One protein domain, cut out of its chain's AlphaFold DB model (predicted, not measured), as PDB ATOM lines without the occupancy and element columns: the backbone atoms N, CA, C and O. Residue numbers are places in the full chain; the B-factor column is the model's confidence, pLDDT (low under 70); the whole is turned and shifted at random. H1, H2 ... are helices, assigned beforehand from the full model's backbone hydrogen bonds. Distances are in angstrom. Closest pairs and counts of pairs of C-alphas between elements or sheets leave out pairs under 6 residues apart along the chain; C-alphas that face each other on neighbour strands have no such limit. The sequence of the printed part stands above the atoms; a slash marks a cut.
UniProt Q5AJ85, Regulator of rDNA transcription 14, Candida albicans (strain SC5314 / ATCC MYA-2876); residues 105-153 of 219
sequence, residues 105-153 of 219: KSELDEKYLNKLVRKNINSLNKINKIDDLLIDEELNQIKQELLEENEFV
ATOM      1  N   LYS A 105     116.279 208.628 225.651       88.08
ATOM      2  CA  LYS A 105     117.599 208.988 226.183       88.08
ATOM      3  C   LYS A 105     117.596 210.470 226.552       88.08
ATOM      4  O   LYS A 105     117.230 211.311 225.744       88.08
ATOM      5  N   SER A 106     117.996 210.791 227.780       89.80
ATOM      6  CA  SER A 106     118.231 212.186 228.176       89.80
ATOM      7  C   SER A 106     119.481 212.732 227.468       89.80
ATOM      8  O   SER A 106     120.378 211.958 227.134       89.80
ATOM      9  N   GLU A 107     119.610 214.051 227.311       91.45
ATOM     10  CA  GLU A 107     120.806 214.697 226.737       91.45
ATOM     11  C   GLU A 107     122.113 214.219 227.409       91.45
ATOM     12  O   GLU A 107     123.131 213.956 226.760       91.45
ATOM     13  N   LEU A 108     122.082 214.020 228.732       90.82
ATOM     14  CA  LEU A 108     123.214 213.487 229.498       90.82
ATOM     15  C   LEU A 108     123.564 212.040 229.109       90.82
ATOM     16  O   LEU A 108     124.745 211.672 229.087       90.82
ATOM     17  N   ASP A 109     122.549 211.229 228.801       91.44
ATOM     18  CA  ASP A 109     122.694 209.834 228.383       91.44
ATOM     19  C   ASP A 109     123.283 209.763 226.964       91.44
ATOM     20  O   ASP A 109     124.202 208.976 226.711       91.44
ATOM     21  N   GLU A 110     122.844 210.643 226.064       90.98
ATOM     22  CA  GLU A 110     123.398 210.776 224.712       90.98
ATOM     23  C   GLU A 110     124.847 211.261 224.726       90.98
ATOM     24  O   GLU A 110     125.706 210.672 224.066       90.98
ATOM     25  N   LYS A 111     125.172 212.278 225.533       94.24
ATOM     26  CA  LYS A 111     126.552 212.758 225.706       94.24
ATOM     27  C   LYS A 111     127.471 211.652 226.223       94.24
ATOM     28  O   LYS A 111     128.621 211.534 225.785       94.24
ATOM     29  N   TYR A 112     126.975 210.823 227.141       92.15
ATOM     30  CA  TYR A 112     127.697 209.653 227.631       92.15
ATOM     31  C   TYR A 112     127.909 208.603 226.528       92.15
ATOM     32  O   TYR A 112     129.042 208.142 226.355       92.15
ATOM     33  N   LEU A 113     126.875 208.274 225.746       91.37
ATOM     34  CA  LEU A 113     126.974 207.351 224.607       91.37
ATOM     35  C   LEU A 113     127.940 207.865 223.535       91.37
ATOM     36  O   LEU A 113     128.845 207.136 223.139       91.37
ATOM     37  N   ASN A 114     127.836 209.133 223.140       93.17
ATOM     38  CA  ASN A 114     128.741 209.767 222.181       93.17
ATOM     39  C   ASN A 114     130.198 209.724 222.661       93.17
ATOM     40  O   ASN A 114     131.114 209.460 221.880       93.17
ATOM     41  N   LYS A 115     130.437 209.910 223.966       95.02
ATOM     42  CA  LYS A 115     131.774 209.749 224.555       95.02
ATOM     43  C   LYS A 115     132.284 208.308 224.453       95.02
ATOM     44  O   LYS A 115     133.482 208.119 224.243       95.02
ATOM     45  N   LEU A 116     131.419 207.304 224.611       91.62
ATOM     46  CA  LEU A 116     131.785 205.897 224.418       91.62
ATOM     47  C   LEU A 116     132.074 205.585 222.946       91.62
ATOM     48  O   LEU A 116     133.107 204.987 222.662       91.62
ATOM     49  N   VAL A 117     131.233 206.059 222.026       92.23
ATOM     50  CA  VAL A 117     131.422 205.899 220.576       92.23
ATOM     51  C   VAL A 117     132.768 206.476 220.142       92.23
ATOM     52  O   VAL A 117     133.573 205.757 219.559       92.23
ATOM     53  N   ARG A 118     133.081 207.724 220.523       94.97
ATOM     54  CA  ARG A 118     134.382 208.349 220.214       94.97
ATOM     55  C   ARG A 118     135.562 207.535 220.744       94.97
ATOM     56  O   ARG A 118     136.549 207.353 220.042       94.97
ATOM     57  N   LYS A 119     135.475 207.023 221.978       94.54
ATOM     58  CA  LYS A 119     136.539 206.187 222.561       94.54
ATOM     59  C   LYS A 119     136.716 204.865 221.818       94.54
ATOM     60  O   LYS A 119     137.854 204.469 221.589       94.54
ATOM     61  N   ASN A 120     135.620 204.212 221.447       92.33
ATOM     62  CA  ASN A 120     135.657 202.946 220.723       92.33
ATOM     63  C   ASN A 120     136.217 203.140 219.309       92.33
ATOM     64  O   ASN A 120     137.123 202.409 218.932       92.33
ATOM     65  N   ILE A 121     135.766 204.167 218.579       92.31
ATOM     66  CA  ILE A 121     136.309 204.528 217.258       92.31
ATOM     67  C   ILE A 121     137.811 204.799 217.354       92.31
ATOM     68  O   ILE A 121     138.582 204.246 216.581       92.31
ATOM     69  N   ASN A 122     138.250 205.581 218.343       90.81
ATOM     70  CA  ASN A 122     139.675 205.851 218.528       90.81
ATOM     71  C   ASN A 122     140.471 204.577 218.850       90.81
ATOM     72  O   ASN A 122     141.595 204.441 218.385       90.81
ATOM     73  N   SER A 123     139.912 203.648 219.632       89.39
ATOM     74  CA  SER A 123     140.565 202.366 219.924       89.39
ATOM     75  C   SER A 123     140.652 201.462 218.694       89.39
ATOM     76  O   SER A 123     141.675 200.817 218.512       89.39
ATOM     77  N   LEU A 124     139.610 201.420 217.858       88.65
ATOM     78  CA  LEU A 124     139.602 200.654 216.608       88.65
ATOM     79  C   LEU A 124     140.577 201.247 215.588       88.65
ATOM     80  O   LEU A 124     141.366 200.524 214.990       88.65
ATOM     81  N   ASN A 125     140.589 202.574 215.459       86.41
ATOM     82  CA  ASN A 125     141.517 203.271 214.575       86.41
ATOM     83  C   ASN A 125     142.975 203.049 214.986       86.41
ATOM     84  O   ASN A 125     143.817 202.948 214.111       86.41
ATOM     85  N   LYS A 126     143.279 202.935 216.285       84.39
ATOM     86  CA  LYS A 126     144.633 202.604 216.760       84.39
ATOM     87  C   LYS A 126     145.084 201.187 216.413       84.39
ATOM     88  O   LYS A 126     146.273 200.957 216.318       84.39
ATOM     89  N   ILE A 127     144.157 200.236 216.289       81.13
ATOM     90  CA  ILE A 127     144.498 198.854 215.916       81.13
ATOM     91  C   ILE A 127     144.739 198.760 214.406       81.13
ATOM     92  O   ILE A 127     145.613 198.021 213.971       81.13
ATOM     93  N   ASN A 128     143.962 199.505 213.616       75.67
ATOM     94  CA  ASN A 128     144.028 199.437 212.157       75.67
ATOM     95  C   ASN A 128     145.102 200.338 211.544       75.67
ATOM     96  O   ASN A 128     145.521 200.088 210.418       75.67
ATOM     97  N   LYS A 129     145.487 201.419 212.227       73.21
ATOM     98  CA  LYS A 129     146.490 202.349 211.713       73.21
ATOM     99  C   LYS A 129     147.880 201.868 212.078       73.21
ATOM    100  O   LYS A 129     148.136 201.508 213.223       73.21
ATOM    101  N   ILE A 130     148.760 201.912 211.091       72.95
ATOM    102  CA  ILE A 130     150.193 201.852 211.322       72.95
ATOM    103  C   ILE A 130     150.576 203.210 211.908       72.95
ATOM    104  O   ILE A 130     150.215 204.248 211.360       72.95
ATOM    105  N   ASP A 131     151.216 203.201 213.077       71.98
ATOM    106  CA  ASP A 131     151.573 204.435 213.791       71.98
ATOM    107  C   ASP A 131     152.625 205.264 213.030       71.98
ATOM    108  O   ASP A 131     152.748 206.468 213.259       71.98
ATOM    109  N   ASP A 132     153.363 204.627 212.119       78.86
ATOM    110  CA  ASP A 132     154.346 205.266 211.253       78.86
ATOM    111  C   ASP A 132     153.703 205.727 209.939       78.86
ATOM    112  O   ASP A 132     153.263 204.917 209.118       78.86
ATOM    113  N   LEU A 133     153.661 207.049 209.754       78.34
ATOM    114  CA  LEU A 133     153.103 207.691 208.568       78.34
ATOM    115  C   LEU A 133     153.839 207.258 207.292       78.34
ATOM    116  O   LEU A 133     153.191 207.056 206.271       78.34
ATOM    117  N   LEU A 134     155.165 207.075 207.363       79.61
ATOM    118  CA  LEU A 134     155.978 206.693 206.204       79.61
ATOM    119  C   LEU A 134     155.632 205.276 205.740       79.61
ATOM    120  O   LEU A 134     155.440 205.038 204.553       79.61
ATOM    121  N   ILE A 135     155.462 204.353 206.689       82.11
ATOM    122  CA  ILE A 135     155.086 202.968 206.385       82.11
ATOM    123  C   ILE A 135     153.645 202.903 205.865       82.11
ATOM    124  O   ILE A 135     153.365 202.118 204.963       82.11
ATOM    125  N   ASP A 136     152.716 203.704 206.400       84.87
ATOM    126  CA  ASP A 136     151.342 203.753 205.878       84.87
ATOM    127  C   ASP A 136     151.318 204.275 204.428       84.87
ATOM    128  O   ASP A 136     150.595 203.734 203.593       84.87
ATOM    129  N   GLU A 137     152.145 205.270 204.088       87.39
ATOM    130  CA  GLU A 137     152.307 205.765 202.713       87.39
ATOM    131  C   GLU A 137     152.908 204.708 201.774       87.39
ATOM    132  O   GLU A 137     152.297 204.412 200.743       87.39
ATOM    133  N   GLU A 138     154.029 204.081 202.144       87.51
ATOM    134  CA  GLU A 138     154.657 203.000 201.366       87.51
ATOM    135  C   GLU A 138     153.700 201.819 201.168       87.51
ATOM    136  O   GLU A 138     153.544 201.300 200.063       87.51
ATOM    137  N   LEU A 139     152.987 201.414 202.220       88.24
ATOM    138  CA  LEU A 139     152.025 200.319 202.149       88.24
ATOM    139  C   LEU A 139     150.828 200.699 201.269       88.24
ATOM    140  O   LEU A 139     150.337 199.867 200.505       88.24
ATOM    141  N   ASN A 140     150.362 201.947 201.325       88.01
ATOM    142  CA  ASN A 140     149.325 202.429 200.416       88.01
ATOM    143  C   ASN A 140     149.813 202.492 198.960       88.01
ATOM    144  O   ASN A 140     149.020 202.189 198.070       88.01
ATOM    145  N   GLN A 141     151.088 202.797 198.715       90.07
ATOM    146  CA  GLN A 141     151.689 202.726 197.382       90.07
ATOM    147  C   GLN A 141     151.766 201.278 196.876       90.07
ATOM    148  O   GLN A 141     151.287 201.002 195.780       90.07
ATOM    149  N   ILE A 142     152.242 200.337 197.698       87.90
ATOM    150  CA  ILE A 142     152.276 198.900 197.363       87.90
ATOM    151  C   ILE A 142     150.859 198.365 197.114       87.90
ATOM    152  O   ILE A 142     150.636 197.596 196.183       87.90
ATOM    153  N   LYS A 143     149.866 198.780 197.915       88.83
ATOM    154  CA  LYS A 143     148.455 198.436 197.669       88.83
ATOM    155  C   LYS A 143     147.992 198.934 196.304       88.83
ATOM    156  O   LYS A 143     147.306 198.190 195.617       88.83
ATOM    157  N   GLN A 144     148.319 200.171 195.932       88.88
ATOM    158  CA  GLN A 144     147.945 200.722 194.628       88.88
ATOM    159  C   GLN A 144     148.617 199.948 193.491       88.88
ATOM    160  O   GLN A 144     147.915 199.518 192.585       88.88
ATOM    161  N   GLU A 145     149.919 199.676 193.594       85.50
ATOM    162  CA  GLU A 145     150.671 198.891 192.605       85.50
ATOM    163  C   GLU A 145     150.094 197.475 192.437       85.50
ATOM    164  O   GLU A 145     149.839 197.042 191.318       85.50
ATOM    165  N   LEU A 146     149.769 196.786 193.536       82.70
ATOM    166  CA  LEU A 146     149.135 195.464 193.486       82.70
ATOM    167  C   LEU A 146     147.711 195.503 192.918       82.70
ATOM    168  O   LEU A 146     147.282 194.540 192.280       82.70
ATOM    169  N   LEU A 147     146.935 196.564 193.172       80.01
ATOM    170  CA  LEU A 147     145.619 196.717 192.544       80.01
ATOM    171  C   LEU A 147     145.760 196.954 191.036       80.01
ATOM    172  O   LEU A 147     145.021 196.339 190.273       80.01
ATOM    173  N   GLU A 148     146.714 197.782 190.611       76.51
ATOM    174  CA  GLU A 148     147.002 198.034 189.195       76.51
ATOM    175  C   GLU A 148     147.499 196.766 188.482       76.51
ATOM    176  O   GLU A 148     147.039 196.456 187.383       76.51
ATOM    177  N   GLU A 149     148.360 195.976 189.126       63.22
ATOM    178  CA  GLU A 149     148.855 194.707 188.583       63.22
ATOM    179  C   GLU A 149     147.725 193.669 188.448       63.22
ATOM    180  O   GLU A 149     147.612 192.986 187.428       63.22
ATOM    181  N   ASN A 150     146.811 193.600 189.422       55.70
ATOM    182  CA  ASN A 150     145.658 192.695 189.352       55.70
ATOM    183  C   ASN A 150     144.566 193.169 188.377       55.70
ATOM    184  O   ASN A 150     143.889 192.327 187.781       55.70
ATOM    185  N   GLU A 151     144.402 194.478 188.164       54.20
ATOM    186  CA  GLU A 151     143.542 195.007 187.094       54.20
ATOM    187  C   GLU A 151     144.149 194.774 185.698       54.20
ATOM    188  O   GLU A 151     143.406 194.681 184.720       54.20
ATOM    189  N   PHE A 152     145.472 194.608 185.587       51.34
ATOM    190  CA  PHE A 152     146.138 194.328 184.311       51.34
ATOM    191  C   PHE A 152     146.205 192.829 183.957       51.34
ATOM    192  O   PHE A 152     146.237 192.477 182.777       51.34
ATOM    193  N   VAL A 153     146.189 191.928 184.948       50.15
ATOM    194  CA  VAL A 153     146.316 190.465 184.738       50.15
ATOM    195  C   VAL A 153     144.962 189.731 184.809       50.15
ATOM    196  O   VAL A 153     144.835 188.589 184.357       50.15
TER     197      VAL A 153
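AT A GLANCE: This is residues 105 to 153 of the 219 residues of the protein "Regulator of rDNA transcription 14" of Candida albicans (strain SC5314 / ATCC MYA-2876) (UniProt Q5AJ85). Two helices of similar length, H1 and then H2, are joined by a tight link of 4 residues and open away from each other as a wide, blunt V, apart from each other and with no core between them. The printed part has 49 residues, with two named helices and no named strand, and its class is all helix. The whole is extended, with a radius of gyration of the C-alphas of 18.3 A and spans of 56 by 24 by 11 A.

HOW THE PARTS SIT: The longest helix is H1, residues 107 to 128. A tight link of 4 residues joins it to H2, residues 133 to 153. H1 and H2 are apart, with no C-alpha of the one within 8 A of the other. Residues 114 to 129, of which 114 to 128 belong to H1, stand free, and so do residues 140 to 153 of H2. In H1 and H2 every O i to N i+4 pair is within hydrogen-bond range.

IN THESE COORDINATES: H1 begins at C-alpha 107, (120.806, 214.697, 226.737), and measures 31.4 A from first to last C-alpha. H2 measures 30.2 A and ends at C-alpha 153, (146.316, 190.465, 184.738).

THE WHOLE: The two C-alphas farthest apart, those of Ser 106 and Val 153, are 56.1 A apart. The printed part has no cut. The mean pLDDT of the printed part is 83.5, and residues 149 to 153 are under 70.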